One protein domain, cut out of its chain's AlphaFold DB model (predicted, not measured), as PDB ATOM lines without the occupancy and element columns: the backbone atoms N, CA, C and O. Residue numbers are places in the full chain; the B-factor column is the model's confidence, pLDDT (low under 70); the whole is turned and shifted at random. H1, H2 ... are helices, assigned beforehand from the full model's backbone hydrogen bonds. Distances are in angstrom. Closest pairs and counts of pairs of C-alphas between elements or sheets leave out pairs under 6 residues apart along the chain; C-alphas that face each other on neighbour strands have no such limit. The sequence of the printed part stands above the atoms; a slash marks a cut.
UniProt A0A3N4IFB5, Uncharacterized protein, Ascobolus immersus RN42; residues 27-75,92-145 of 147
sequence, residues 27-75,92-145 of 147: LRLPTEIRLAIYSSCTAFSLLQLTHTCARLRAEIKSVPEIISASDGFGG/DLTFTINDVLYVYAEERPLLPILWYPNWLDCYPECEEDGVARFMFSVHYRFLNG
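What this domain is: This is residues 27 to 75 and 92 to 145 of the 147 residues of an uncharacterized protein of Ascobolus immersus RN42 (UniProt A0A3N4IFB5). A loose cluster of short, crossed helices, H1 to H4, makes one end, with H5 near H2 at its edge, while the longest helix, H7, touches no helix. Between H5 and H7 the backbone swings out in a wide, open loop: residues 108 to 130, of which 119 to 122 belong to H6, stick out. The printed part has 103 residues with seven named helices, H1 to H7 in chain order, and no named strand; the class is all helix. The whole is loose, with a radius of gyration of the C-alphas of 15.9 A and spans of 44 by 31 by 25 A.

Where its parts are: H7, residues 130 to 143, is 20.0 A long, from C-alpha 130 at (-24.465, -7.876, 29.174) to C-alpha 143 at (-27.862, 11.683, 31.286). H5 is residues 97 to 107, 16.1 A, and H2 residues 43 to 52, 14.7 A. H1, residues 31 to 39, begins at C-alpha 31 (-21.838, -14.417, 4.129). H3 is residues 54 to 62, H4 residues 64 to 69 and H6 residues 119 to 122.

How they stand to each other: H7 and H6 are apart from each other and from the other helices. H5 is close to but not clearly touching H2, with C-alphas 100 and 44 the closest at 7.5 A. H2 and H3 touch as a helical hairpin, a steep tilt of 40 degrees, opposite ways; the closest C-alphas, of Thr 50 and Arg 57, are 4.2 A apart. H1 only just touches H3, with 3 pairs of C-alphas within 8 A, about perpendicular at 74 degrees; the closest are Tyr 38 and Ile 60, 7.7 A. H1 also only just touches H4, with 3 such pairs; the closest C-alphas, of Ser 39 and Ile 66, are 5.4 A apart. Every O i to N i+4 pair is within hydrogen-bond range in H1, H2, H3, H4 and H7, and 5 of 7 in H5; H6 is too short for one.

The domain as a whole: The C-alphas of Pro 30 and Pro 117 are the two farthest apart, 45.0 A. Residues 76 to 91 are cut out, and C-alphas 75 and 92 are 23.5 A apart. The link from H5 to H6 is long, 11 residues. The mean pLDDT of the printed part is 72.3, with 54 residues under 70, among them 92 to 139.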
ATOM      1  N   LEU A  27     -19.561 -16.208  13.015       91.44
ATOM      2  CA  LEU A  27     -18.626 -15.690  11.999       91.44
ATOM      3  C   LEU A  27     -18.031 -16.774  11.087       91.44
ATOM      4  O   LEU A  27     -17.332 -16.444  10.127       91.44
ATOM      5  N   ARG A  28     -18.281 -18.057  11.384       94.00
ATOM      6  CA  ARG A  28     -17.892 -19.186  10.524       94.00
ATOM      7  C   ARG A  28     -18.937 -19.478   9.447       94.00
ATOM      8  O   ARG A  28     -18.648 -20.252   8.539       94.00
ATOM      9  N   LEU A  29     -20.126 -18.882   9.547       95.94
ATOM     10  CA  LEU A  29     -21.164 -19.020   8.535       95.94
ATOM     11  C   LEU A  29     -20.770 -18.268   7.251       95.94
ATOM     12  O   LEU A  29     -20.216 -17.163   7.335       95.94
ATOM     13  N   PRO A  30     -21.089 -18.822   6.067       96.25
ATOM     14  CA  PRO A  30     -20.988 -18.096   4.806       96.25
ATOM     15  C   PRO A  30     -21.748 -16.766   4.859       96.25
ATOM     16  O   PRO A  30     -22.732 -16.617   5.591       96.25
ATOM     17  N   THR A  31     -21.276 -15.776   4.106       96.00
ATOM     18  CA  THR A  31     -21.838 -14.417   4.129       96.00
ATOM     19  C   THR A  31     -23.298 -14.404   3.682       96.00
ATOM     20  O   THR A  31     -24.102 -13.699   4.276       96.00
ATOM     21  N   GLU A  32     -23.671 -15.250   2.727       97.06
ATOM     22  CA  GLU A  32     -25.032 -15.390   2.204       97.06
ATOM     23  C   GLU A  32     -26.019 -15.776   3.314       97.06
ATOM     24  O   GLU A  32     -27.085 -15.179   3.446       97.06
ATOM     25  N   ILE A  33     -25.627 -16.728   4.168       97.81
ATOM     26  CA  ILE A  33     -26.444 -17.173   5.303       97.81
ATOM     27  C   ILE A  33     -26.560 -16.064   6.350       97.81
ATOM     28  O   ILE A  33     -27.629 -15.860   6.920       97.81
ATOM     29  N   ARG A  34     -25.483 -15.306   6.587       96.69
ATOM     30  CA  ARG A  34     -25.511 -14.176   7.526       96.69
ATOM     31  C   ARG A  34     -26.416 -13.047   7.037       96.69
ATOM     32  O   ARG A  34     -27.214 -12.549   7.824       96.69
ATOM     33  N   LEU A  35     -26.368 -12.709   5.747       95.88
ATOM     34  CA  LEU A  35     -27.267 -11.723   5.136       95.88
ATOM     35  C   LEU A  35     -28.736 -12.170   5.204       95.88
ATOM     36  O   LEU A  35     -29.603 -11.355   5.511       95.88
ATOM     37  N   ALA A  36     -29.017 -13.463   5.000       96.75
ATOM     38  CA  ALA A  36     -30.365 -14.009   5.173       96.75
ATOM     39  C   ALA A  36     -30.868 -13.841   6.620       96.75
ATOM     40  O   ALA A  36     -32.005 -13.424   6.829       96.75
ATOM     41  N   ILE A  37     -30.011 -14.073   7.623       96.50
ATOM     42  CA  ILE A  37     -30.353 -13.820   9.033       96.50
ATOM     43  C   ILE A  37     -30.646 -12.331   9.252       96.50
ATOM     44  O   ILE A  37     -31.680 -12.000   9.828       96.50
ATOM     45  N   TYR A  38     -29.802 -11.432   8.737       95.94
ATOM     46  CA  TYR A  38     -30.016  -9.984   8.859       95.94
ATOM     47  C   TYR A  38     -31.332  -9.523   8.229       95.94
ATOM     48  O   TYR A  38     -32.003  -8.674   8.807       95.94
ATOM     49  N   SER A  39     -31.749 -10.120   7.109       96.00
ATOM     50  CA  SER A  39     -33.031  -9.797   6.464       96.00
ATOM     51  C   SER A  39     -34.264 -10.132   7.315       96.00
ATOM     52  O   SER A  39     -35.327  -9.559   7.103       96.00
ATOM     53  N   SER A  40     -34.120 -11.031   8.295       96.19
ATOM     54  CA  SER A  40     -35.184 -11.401   9.242       96.19
ATOM     55  C   SER A  40     -35.145 -10.612  10.555       96.19
ATOM     56  O   SER A  40     -36.018 -10.778  11.407       96.19
ATOM     57  N   CYS A  41     -34.122  -9.776  10.752       94.69
ATOM     58  CA  CYS A  41     -33.948  -8.989  11.965       94.69
ATOM     59  C   CYS A  41     -34.697  -7.652  11.884       94.69
ATOM     60  O   CYS A  41     -34.829  -7.052  10.820       94.69
ATOM     61  N   THR A  42     -35.128  -7.145  13.040       93.06
ATOM     62  CA  THR A  42     -35.653  -5.778  13.157       93.06
ATOM     63  C   THR A  42     -34.529  -4.753  13.008       93.06
ATOM     64  O   THR A  42     -33.353  -5.070  13.242       93.06
ATOM     65  N   ALA A  43     -34.883  -3.500  12.703       90.50
ATOM     66  CA  ALA A  43     -33.918  -2.398  12.640       90.50
ATOM     67  C   ALA A  43     -33.083  -2.284  13.932       90.50
ATOM     68  O   ALA A  43     -31.872  -2.058  13.898       90.50
ATOM     69  N   PHE A  44     -33.714  -2.529  15.085       88.38
ATOM     70  CA  PHE A  44     -33.050  -2.524  16.384       88.38
ATOM     71  C   PHE A  44     -32.043  -3.668  16.542       88.38
ATOM     72  O   PHE A  44     -30.916  -3.447  16.982       88.38
ATOM     73  N   SER A  45     -32.404  -4.894  16.163       92.50
ATOM     74  CA  SER A  45     -31.467  -6.021  16.214       92.50
ATOM     75  C   SER A  45     -30.270  -5.794  15.288       92.50
ATOM     76  O   SER A  45     -29.135  -6.077  15.675       92.50
ATOM     77  N   LEU A  46     -30.498  -5.223  14.102       92.88
ATOM     78  CA  LEU A  46     -29.429  -4.844  13.179       92.88
ATOM     79  C   LEU A  46     -28.501  -3.792  13.791       92.88
ATOM     80  O   LEU A  46     -27.285  -3.978  13.742       92.88
ATOM     81  N   LEU A  47     -29.040  -2.758  14.453       90.00
ATOM     82  CA  LEU A  47     -28.234  -1.800  15.221       90.00
ATOM     83  C   LEU A  47     -27.330  -2.534  16.216       90.00
ATOM     84  O   LEU A  47     -26.113  -2.344  16.199       90.00
ATOM     85  N   GLN A  48     -27.902  -3.384  17.069       89.88
ATOM     86  CA  GLN A  48     -27.126  -4.097  18.086       89.88
ATOM     87  C   GLN A  48     -26.001  -4.915  17.439       89.88
ATOM     88  O   GLN A  48     -24.842  -4.822  17.854       89.88
ATOM     89  N   LEU A  49     -26.296  -5.626  16.345       91.56
ATOM     90  CA  LEU A  49     -25.301  -6.390  15.590       91.56
ATOM     91  C   LEU A  49     -24.174  -5.501  15.047       91.56
ATOM     92  O   LEU A  49     -23.004  -5.875  15.173       91.56
ATOM     93  N   THR A  50     -24.483  -4.305  14.533       91.56
ATOM     94  CA  THR A  50     -23.449  -3.356  14.083       91.56
ATOM     95  C   THR A  50     -22.541  -2.871  15.219       91.56
ATOM     96  O   THR A  50     -21.380  -2.535  14.966       91.56
ATOM     97  N   HIS A  51     -23.004  -2.861  16.472       86.62
ATOM     98  CA  HIS A  51     -22.187  -2.482  17.629       86.62
ATOM     99  C   HIS A  51     -21.338  -3.628  18.183       86.62
ATOM    100  O   HIS A  51     -20.261  -3.364  18.715       86.62
ATOM    101  N   THR A  52     -21.754  -4.884  18.009       86.31
ATOM    102  CA  THR A  52     -20.993  -6.034  18.531       86.31
ATOM    103  C   THR A  52     -19.672  -6.285  17.800       86.31
ATOM    104  O   THR A  52     -18.692  -6.702  18.414       86.31
ATOM    105  N   CYS A  53     -19.629  -6.069  16.480       89.38
ATOM    106  CA  CYS A  53     -18.543  -6.565  15.639       89.38
ATOM    107  C   CYS A  53     -18.345  -5.705  14.381       89.38
ATOM    108  O   CYS A  53     -19.279  -5.466  13.617       89.38
ATOM    109  N   ALA A  54     -17.096  -5.299  14.109       89.88
ATOM    110  CA  ALA A  54     -16.748  -4.495  12.931       89.88
ATOM    111  C   ALA A  54     -17.001  -5.228  11.602       89.88
ATOM    112  O   ALA A  54     -17.375  -4.602  10.614       89.88
ATOM    113  N   ARG A  55     -16.844  -6.559  11.579       94.00
ATOM    114  CA  ARG A  55     -17.124  -7.377  10.393       94.00
ATOM    115  C   ARG A  55     -18.618  -7.418  10.073       94.00
ATOM    116  O   ARG A  55     -18.983  -7.210   8.924       94.00
ATOM    117  N   LEU A  56     -19.474  -7.612  11.082       93.56
ATOM    118  CA  LEU A  56     -20.927  -7.577  10.878       93.56
ATOM    119  C   LEU A  56     -21.387  -6.184  10.455       93.56
ATOM    120  O   LEU A  56     -22.203  -6.055   9.552       93.56
ATOM    121  N   ARG A  57     -20.803  -5.136  11.047       93.44
ATOM    122  CA  ARG A  57     -21.043  -3.750  10.635       93.44
ATOM    123  C   ARG A  57     -20.714  -3.517   9.161       93.44
ATOM    124  O   ARG A  57     -21.521  -2.914   8.465       93.44
ATOM    125  N   ALA A  58     -19.557  -3.982   8.689       93.81
ATOM    126  CA  ALA A  58     -19.166  -3.839   7.287       93.81
ATOM    127  C   ALA A  58     -20.132  -4.581   6.347       93.81
ATOM    128  O   ALA A  58     -20.505  -4.047   5.306       93.81
ATOM    129  N   GLU A  59     -20.581  -5.774   6.738       95.38
ATOM    130  CA  GLU A  59     -21.537  -6.566   5.956       95.38
ATOM    131  C   GLU A  59     -22.916  -5.905   5.889       95.38
ATOM    132  O   GLU A  59     -23.449  -5.723   4.798       95.38
ATOM    133  N   ILE A  60     -23.456  -5.456   7.024       94.19
ATOM    134  CA  ILE A  60     -24.723  -4.713   7.068       94.19
ATOM    135  C   ILE A  60     -24.617  -3.416   6.248       94.19
ATOM    136  O   ILE A  60     -25.512  -3.112   5.463       94.19
ATOM    137  N   LYS A  61     -23.497  -2.682   6.351       91.19
ATOM    138  CA  LYS A  61     -23.268  -1.451   5.572       91.19
ATOM    139  C   LYS A  61     -23.161  -1.719   4.064       91.19
ATOM    140  O   LYS A  61     -23.487  -0.840   3.274       91.19
ATOM    141  N   SER A  62     -22.735  -2.918   3.653       93.75
ATOM    142  CA  SER A  62     -22.641  -3.283   2.232       93.75
ATOM    143  C   SER A  62     -23.999  -3.518   1.559       93.75
ATOM    144  O   SER A  62     -24.078  -3.445   0.335       93.75
ATOM    145  N   VAL A  63     -25.064  -3.763   2.336       94.25
ATOM    146  CA  VAL A  63     -26.416  -4.042   1.820       94.25
ATOM    147  C   VAL A  63     -27.453  -3.161   2.540       94.25
ATOM    148  O   VAL A  63     -28.180  -3.639   3.414       94.25
ATOM    149  N   PRO A  64     -27.564  -1.865   2.182       90.50
ATOM    150  CA  PRO A  64     -28.476  -0.925   2.846       90.50
ATOM    151  C   PRO A  64     -29.958  -1.306   2.699       90.50
ATOM    152  O   PRO A  64     -30.783  -0.918   3.527       90.50
ATOM    153  N   GLU A  65     -30.291  -2.102   1.679       91.75
ATOM    154  CA  GLU A  65     -31.642  -2.621   1.453       91.75
ATOM    155  C   GLU A  65     -32.178  -3.379   2.675       91.75
ATOM    156  O   GLU A  65     -33.350  -3.222   3.009       91.75
ATOM    157  N   ILE A  66     -31.313  -4.103   3.397       92.94
ATOM    158  CA  ILE A  66     -31.686  -4.873   4.592       92.94
ATOM    159  C   ILE A  66     -32.228  -3.958   5.693       92.94
ATOM    160  O   ILE A  66     -33.246  -4.274   6.299       92.94
ATOM    161  N   ILE A  67     -31.592  -2.807   5.928       90.56
ATOM    162  CA  ILE A  67     -32.060  -1.858   6.946       90.56
ATOM    163  C   ILE A  67     -33.376  -1.227   6.490       90.56
ATOM    164  O   ILE A  67     -34.328  -1.161   7.262       90.56
ATOM    165  N   SER A  68     -33.463  -0.823   5.217       87.38
ATOM    166  CA  SER A  68     -34.675  -0.192   4.682       87.38
ATOM    167  C   SER A  68     -35.895  -1.120   4.640       87.38
ATOM    168  O   SER A  68     -37.021  -0.642   4.742       87.38
ATOM    169  N   ALA A  69     -35.667  -2.428   4.496       89.88
ATOM    170  CA  ALA A  69     -36.704  -3.454   4.487       89.88
ATOM    171  C   ALA A  69     -37.028  -3.995   5.890       89.88
ATOM    172  O   ALA A  69     -38.025  -4.697   6.048       89.88
ATOM    173  N   SER A  70     -36.193  -3.700   6.893       91.50
ATOM    174  CA  SER A  70     -36.378  -4.201   8.254       91.50
ATOM    175  C   SER A  70     -37.573  -3.555   8.957       91.50
ATOM    176  O   SER A  70     -37.902  -2.381   8.753       91.50
ATOM    177  N   ASP A  71     -38.216  -4.342   9.817       87.56
ATOM    178  CA  ASP A  71     -39.358  -3.887  10.600       87.56
ATOM    179  C   ASP A  71     -38.941  -2.773  11.581       87.56
ATOM    180  O   ASP A  71     -37.870  -2.840  12.201       87.56
ATOM    181  N   GLY A  72     -39.771  -1.733  11.683       80.56
ATOM    182  CA  GLY A  72     -39.495  -0.506  12.443       80.56
ATOM    183  C   GLY A  72     -38.779   0.619  11.678       80.56
ATOM    184  O   GLY A  72     -38.682   1.722  12.207       80.56
ATOM    185  N   PHE A  73     -38.307   0.402  10.441       78.94
ATOM    186  CA  PHE A  73     -37.714   1.479   9.621       78.94
ATOM    187  C   PHE A  73     -38.711   2.093   8.615       78.94
ATOM    188  O   PHE A  73     -38.658   3.286   8.325       78.94
ATOM    189  N   GLY A  74     -39.650   1.297   8.090       69.12
ATOM    190  CA  GLY A  74     -40.610   1.712   7.050       69.12
ATOM    191  C   GLY A  74     -41.962   2.240   7.552       69.12
ATOM    192  O   GLY A  74     -42.843   2.515   6.739       69.12
ATOM    193  N   GLY A  75     -42.151   2.362   8.870       64.06
ATOM    194  CA  GLY A  75     -43.452   2.612   9.511       64.06
ATOM    195  C   GLY A  75     -44.024   4.025   9.361       64.06
ATOM    196  O   GLY A  75     -45.198   4.240   9.656       64.06
ATOM    197  N   ASP A  92     -21.859   8.991   5.474       55.34
ATOM    198  CA  ASP A  92     -21.192   9.708   6.578       55.34
ATOM    199  C   ASP A  92     -21.631   9.262   7.990       55.34
ATOM    200  O   ASP A  92     -20.891   9.424   8.961       55.34
ATOM    201  N   LEU A  93     -22.802   8.627   8.145       50.06
ATOM    202  CA  LEU A  93     -23.249   8.172   9.461       50.06
ATOM    203  C   LEU A  93     -22.490   6.913   9.904       50.06
ATOM    204  O   LEU A  93     -22.759   5.781   9.488       50.06
ATOM    205  N   THR A  94     -21.599   7.090  10.878       57.72
ATOM    206  CA  THR A  94     -21.607   6.192  12.035       57.72
ATOM    207  C   THR A  94     -23.064   6.032  12.445       57.72
ATOM    208  O   THR A  94     -23.664   7.001  12.885       57.72
ATOM    209  N   PHE A  95     -23.647   4.857  12.223       57.59
ATOM    210  CA  PHE A  95     -24.967   4.499  12.729       57.59
ATOM    211  C   PHE A  95     -24.866   4.609  14.254       57.59
ATOM    212  O   PHE A  95     -24.299   3.733  14.913       57.59
ATOM    213  N   THR A  96     -25.200   5.782  14.786       61.16
ATOM    214  CA  THR A  96     -24.952   6.100  16.186       61.16
ATOM    215  C   THR A  96     -26.188   5.728  16.977       61.16
ATOM    216  O   THR A  96     -27.307   5.730  16.472       61.16
ATOM    217  N   ILE A  97     -25.996   5.444  18.261       55.44
ATOM    218  CA  ILE A  97     -27.096   5.249  19.210       55.44
ATOM    219  C   ILE A  97     -28.121   6.399  19.130       55.44
ATOM    220  O   ILE A  97     -29.307   6.164  19.342       55.44
ATOM    221  N   ASN A  98     -27.688   7.611  18.761       53.28
ATOM    222  CA  ASN A  98     -28.550   8.783  18.622       53.28
ATOM    223  C   ASN A  98     -29.612   8.632  17.521       53.28
ATOM    224  O   ASN A  98     -30.742   9.074  17.723       53.28
ATOM    225  N   ASP A  99     -29.297   7.959  16.413       59.91
ATOM    226  CA  ASP A  99     -30.254   7.730  15.321       59.91
ATOM    227  C   ASP A  99     -31.383   6.791  15.763       59.91
ATOM    228  O   ASP A  99     -32.541   6.958  15.389       59.91
ATOM    229  N   VAL A 100     -31.063   5.837  16.640       58.22
ATOM    230  CA  VAL A 100     -32.050   4.908  17.200       58.22
ATOM    231  C   VAL A 100     -32.826   5.520  18.359       58.22
ATOM    232  O   VAL A 100     -34.022   5.265  18.473       58.22
ATOM    233  N   LEU A 101     -32.213   6.383  19.175       56.91
ATOM    234  CA  LEU A 101     -32.961   7.167  20.165       56.91
ATOM    235  C   LEU A 101     -34.031   8.042  19.498       56.91
ATOM    236  O   LEU A 101     -35.104   8.204  20.073       56.91
ATOM    237  N   TYR A 102     -33.782   8.534  18.281       56.81
ATOM    238  CA  TYR A 102     -34.778   9.280  17.511       56.81
ATOM    239  C   TYR A 102     -35.986   8.408  17.130       56.81
ATOM    240  O   TYR A 102     -37.125   8.803  17.359       56.81
ATOM    241  N   VAL A 103     -35.740   7.183  16.648       56.59
ATOM    242  CA  VAL A 103     -36.802   6.219  16.297       56.59
ATOM    243  C   VAL A 103     -37.606   5.782  17.534       56.59
ATOM    244  O   VAL A 103     -38.828   5.676  17.476       56.59
ATOM    245  N   TYR A 104     -36.953   5.593  18.686       53.84
ATOM    246  CA  TYR A 104     -37.638   5.216  19.932       53.84
ATOM    247  C   TYR A 104     -38.387   6.368  20.610       53.84
ATOM    248  O   TYR A 104     -39.384   6.123  21.293       53.84
ATOM    249  N   ALA A 105     -37.927   7.610  20.451       55.41
ATOM    250  CA  ALA A 105     -38.592   8.772  21.035       55.41
ATOM    251  C   ALA A 105     -39.973   9.021  20.411       55.41
ATOM    252  O   ALA A 105     -40.866   9.541  21.084       55.41
ATOM    253  N   GLU A 106     -40.163   8.630  19.151       53.53
ATOM    254  CA  GLU A 106     -41.366   8.959  18.390       53.53
ATOM    255  C   GLU A 106     -42.471   7.896  18.516       53.53
ATOM    256  O   GLU A 106     -43.651   8.244  18.566       53.53
ATOM    257  N   GLU A 107     -42.127   6.612  18.691       50.78
ATOM    258  CA  GLU A 107     -43.142   5.550  18.807       50.78
ATOM    259  C   GLU A 107     -43.804   5.433  20.193       50.78
ATOM    260  O   GLU A 107     -44.855   4.796  20.310       50.78
ATOM    261  N   ARG A 108     -43.265   6.052  21.256       48.81
ATOM    262  CA  ARG A 108     -43.921   6.083  22.583       48.81
ATOM    263  C   ARG A 108     -43.649   7.383  23.349       48.81
ATOM    264  O   ARG A 108     -42.815   7.381  24.257       48.81
ATOM    265  N   PRO A 109     -44.416   8.463  23.119       47.16
ATOM    266  CA  PRO A 109     -44.198   9.744  23.796       47.16
ATOM    267  C   PRO A 109     -44.505   9.758  25.309       47.16
ATOM    268  O   PRO A 109     -44.558  10.835  25.890       47.16
ATOM    269  N   LEU A 110     -44.722   8.618  25.987       45.75
ATOM    270  CA  LEU A 110     -45.242   8.629  27.363       45.75
ATOM    271  C   LEU A 110     -44.628   7.695  28.410       45.75
ATOM    272  O   LEU A 110     -45.125   7.748  29.526       45.75
ATOM    273  N   LEU A 111     -43.584   6.885  28.182       49.44
ATOM    274  CA  LEU A 111     -43.101   6.002  29.271       49.44
ATOM    275  C   LEU A 111     -41.590   5.670  29.280       49.44
ATOM    276  O   LEU A 111     -41.237   4.509  29.095       49.44
ATOM    277  N   PRO A 112     -40.690   6.625  29.597       49.06
ATOM    278  CA  PRO A 112     -39.395   6.231  30.186       49.06
ATOM    279  C   PRO A 112     -39.267   6.506  31.692       49.06
ATOM    280  O   PRO A 112     -38.444   5.878  32.343       49.06
ATOM    281  N   ILE A 113     -40.066   7.407  32.276       52.31
ATOM    282  CA  ILE A 113     -39.815   7.883  33.657       52.31
ATOM    283  C   ILE A 113     -40.766   7.257  34.695       52.31
ATOM    284  O   ILE A 113     -40.430   7.190  35.872       52.31
ATOM    285  N   LEU A 114     -41.932   6.739  34.290       46.06
ATOM    286  CA  LEU A 114     -42.963   6.292  35.245       46.06
ATOM    287  C   LEU A 114     -43.139   4.776  35.387       46.06
ATOM    288  O   LEU A 114     -43.927   4.366  36.233       46.06
ATOM    289  N   TRP A 115     -42.439   3.939  34.613       48.22
ATOM    290  CA  TRP A 115     -42.707   2.492  34.638       48.22
ATOM    291  C   TRP A 115     -41.749   1.605  35.421       48.22
ATOM    292  O   TRP A 115     -42.121   0.464  35.647       48.22
ATOM    293  N   TYR A 116     -40.611   2.077  35.939       50.88
ATOM    294  CA  TYR A 116     -39.851   1.267  36.905       50.88
ATOM    295  C   TYR A 116     -39.082   2.109  37.931       50.88
ATOM    296  O   TYR A 116     -37.866   2.253  37.824       50.88
ATOM    297  N   PRO A 117     -39.748   2.595  38.993       47.53
ATOM    298  CA  PRO A 117     -39.050   3.064  40.191       47.53
ATOM    299  C   PRO A 117     -38.217   1.951  40.858       47.53
ATOM    300  O   PRO A 117     -37.248   2.246  41.549       47.53
ATOM    301  N   ASN A 118     -38.557   0.679  40.602       49.91
ATOM    302  CA  ASN A 118     -37.975  -0.497  41.252       49.91
ATOM    303  C   ASN A 118     -37.404  -1.523  40.247       49.91
ATOM    304  O   ASN A 118     -37.539  -2.727  40.448       49.91
ATOM    305  N   TRP A 119     -36.767  -1.093  39.145       52.06
ATOM    306  CA  TRP A 119     -36.100  -2.033  38.214       52.06
ATOM    307  C   TRP A 119     -35.088  -2.937  38.941       52.06
ATOM    308  O   TRP A 119     -34.947  -4.108  38.595       52.06
ATOM    309  N   LEU A 120     -34.418  -2.417  39.979       52.25
ATOM    310  CA  LEU A 120     -33.493  -3.200  40.803       52.25
ATOM    311  C   LEU A 120     -34.160  -4.373  41.544       52.25
ATOM    312  O   LEU A 120     -33.460  -5.328  41.867       52.25
ATOM    313  N   ASP A 121     -35.475  -4.344  41.775       55.25
ATOM    314  CA  ASP A 121     -36.168  -5.387  42.541       55.25
ATOM    315  C   ASP A 121     -36.749  -6.506  41.654       55.25
ATOM    316  O   ASP A 121     -37.084  -7.577  42.159       55.25
ATOM    317  N   CYS A 122     -36.875  -6.298  40.337       51.72
ATOM    318  CA  CYS A 122     -37.528  -7.258  39.433       51.72
ATOM    319  C   CYS A 122     -36.582  -8.230  38.708       51.72
ATOM    320  O   CYS A 122     -37.074  -9.139  38.046       51.72
ATOM    321  N   TYR A 123     -35.259  -8.086  38.826       50.03
ATOM    322  CA  TYR A 123     -34.302  -9.001  38.185       50.03
ATOM    323  C   TYR A 123     -33.135  -9.378  39.113       50.03
ATOM    324  O   TYR A 123     -31.999  -8.967  38.883       50.03
ATOM    325  N   PRO A 124     -33.377 -10.182  40.163       47.31
ATOM    326  CA  PRO A 124     -32.296 -10.705  40.995       47.31
ATOM    327  C   PRO A 124     -31.483 -11.832  40.324       47.31
ATOM    328  O   PRO A 124     -30.450 -12.207  40.864       47.31
ATOM    329  N   GLU A 125     -31.904 -12.362  39.164       51.31
ATOM    330  CA  GLU A 125     -31.292 -13.565  38.559       51.31
ATOM    331  C   GLU A 125     -30.689 -13.381  37.146       51.31
ATOM    332  O   GLU A 125     -30.073 -14.310  36.632       51.31
ATOM    333  N   CYS A 126     -30.766 -12.196  36.517       44.19
ATOM    334  CA  CYS A 126     -30.044 -11.922  35.254       44.19
ATOM    335  C   CYS A 126     -28.688 -11.258  35.527       44.19
ATOM    336  O   CYS A 126     -28.469 -10.094  35.191       44.19
ATOM    337  N   GLU A 127     -27.764 -11.987  36.150       49.56
ATOM    338  CA  GLU A 127     -26.396 -11.497  36.384       49.56
ATOM    339  C   GLU A 127     -25.508 -11.569  35.118       49.56
ATOM    340  O   GLU A 127     -24.448 -10.948  35.067       49.56
ATOM    341  N   GLU A 128     -25.960 -12.236  34.046       54.81
ATOM    342  CA  GLU A 128     -25.120 -12.540  32.871       54.81
ATOM    343  C   GLU A 128     -25.534 -11.850  31.555       54.81
ATOM    344  O   GLU A 128     -24.793 -11.899  30.572       54.81
ATOM    345  N   ASP A 129     -26.661 -11.131  31.503       50.28
ATOM    346  CA  ASP A 129     -27.086 -10.472  30.262       50.28
ATOM    347  C   ASP A 129     -26.428  -9.093  30.112       50.28
ATOM    348  O   ASP A 129     -26.958  -8.046  30.496       50.28
ATOM    349  N   GLY A 130     -25.247  -9.082  29.484       55.47
ATOM    350  CA  GLY A 130     -24.465  -7.876  29.174       55.47
ATOM    351  C   GLY A 130     -25.235  -6.769  28.432       55.47
ATOM    352  O   GLY A 130     -24.804  -5.616  28.435       55.47
ATOM    353  N   VAL A 131     -26.402  -7.081  27.864       51.69
ATOM    354  CA  VAL A 131     -27.318  -6.128  27.224       51.69
ATOM    355  C   VAL A 131     -27.891  -5.125  28.228       51.69
ATOM    356  O   VAL A 131     -27.918  -3.932  27.934       51.69
ATOM    357  N   ALA A 132     -28.285  -5.559  29.430       55.31
ATOM    358  CA  ALA A 132     -28.821  -4.655  30.452       55.31
ATOM    359  C   ALA A 132     -27.738  -3.690  30.957       55.31
ATOM    360  O   ALA A 132     -27.973  -2.491  31.107       55.31
ATOM    361  N   ARG A 133     -26.511  -4.195  31.130       62.19
ATOM    362  CA  ARG A 133     -25.349  -3.386  31.519       62.19
ATOM    363  C   ARG A 133     -24.959  -2.387  30.429       62.19
ATOM    364  O   ARG A 133     -24.606  -1.251  30.742       62.19
ATOM    365  N   PHE A 134     -25.053  -2.791  29.163       63.12
ATOM    366  CA  PHE A 134     -24.836  -1.912  28.018       63.12
ATOM    367  C   PHE A 134     -25.904  -0.813  27.949       63.12
ATOM    368  O   PHE A 134     -25.552   0.363  27.919       63.12
ATOM    369  N   MET A 135     -27.190  -1.171  28.037       63.62
ATOM    370  CA  MET A 135     -28.311  -0.221  28.066       63.62
ATOM    371  C   MET A 135     -28.177   0.783  29.219       63.62
ATOM    372  O   MET A 135     -28.314   1.986  29.007       63.62
ATOM    373  N   PHE A 136     -27.831   0.312  30.422       68.00
ATOM    374  CA  PHE A 136     -27.641   1.174  31.590       68.00
ATOM    375  C   PHE A 136     -26.430   2.100  31.431       68.00
ATOM    376  O   PHE A 136     -26.514   3.287  31.732       68.00
ATOM    377  N   SER A 137     -25.310   1.590  30.907       68.44
ATOM    378  CA  SER A 137     -24.113   2.401  30.655       68.44
ATOM    379  C   SER A 137     -24.352   3.469  29.588       68.44
ATOM    380  O   SER A 137     -23.826   4.574  29.709       68.44
ATOM    381  N   VAL A 138     -25.115   3.146  28.545       64.56
ATOM    382  CA  VAL A 138     -25.482   4.092  27.487       64.56
ATOM    383  C   VAL A 138     -26.416   5.165  28.045       64.56
ATOM    384  O   VAL A 138     -26.156   6.352  27.864       64.56
ATOM    385  N   HIS A 139     -27.443   4.766  28.800       65.44
ATOM    386  CA  HIS A 139     -28.384   5.699  29.420       65.44
ATOM    387  C   HIS A 139     -27.703   6.624  30.442       65.44
ATOM    388  O   HIS A 139     -27.943   7.828  30.457       65.44
ATOM    389  N   TYR A 140     -26.788   6.086  31.254       70.31
ATOM    390  CA  TYR A 140     -26.031   6.862  32.234       70.31
ATOM    391  C   TYR A 140     -25.123   7.909  31.575       70.31
ATOM    392  O   TYR A 140     -25.092   9.056  32.016       70.31
ATOM    393  N   ARG A 141     -24.409   7.555  30.499       62.34
ATOM    394  CA  ARG A 141     -23.572   8.523  29.763       62.34
ATOM    395  C   ARG A 141     -24.402   9.610  29.088       62.34
ATOM    396  O   ARG A 141     -24.005  10.770  29.109       62.34
ATOM    397  N   PHE A 142     -25.572   9.246  28.562       55.62
ATOM    398  CA  PHE A 142     -26.523  10.196  27.987       55.62
ATOM    399  C   PHE A 142     -26.989  11.231  29.023       55.62
ATOM    400  O   PHE A 142     -26.928  12.431  28.765       55.62
ATOM    401  N   LEU A 143     -27.392  10.787  30.221       58.72
ATOM    402  CA  LEU A 143     -27.862  11.683  31.286       58.72
ATOM    403  C   LEU A 143     -26.772  12.614  31.837       58.72
ATOM    404  O   LEU A 143     -27.090  13.702  32.310       58.72
ATOM    405  N   ASN A 144     -25.503  12.207  31.774       70.56
ATOM    406  CA  ASN A 144     -24.381  13.004  32.276       70.56
ATOM    407  C   ASN A 144     -23.725  13.898  31.209       70.56
ATOM    408  O   ASN A 144     -22.759  14.592  31.517       70.56
ATOM    409  N   GLY A 145     -24.233  13.904  29.970       62.16
ATOM    410  CA  GLY A 145     -23.652  14.700  28.884       62.16
ATOM    411  C   GLY A 145     -22.238  14.259  28.483       62.16
ATOM    412  O   GLY A 145     -21.478  15.066  27.961       62.16
TER     413      GLY A 145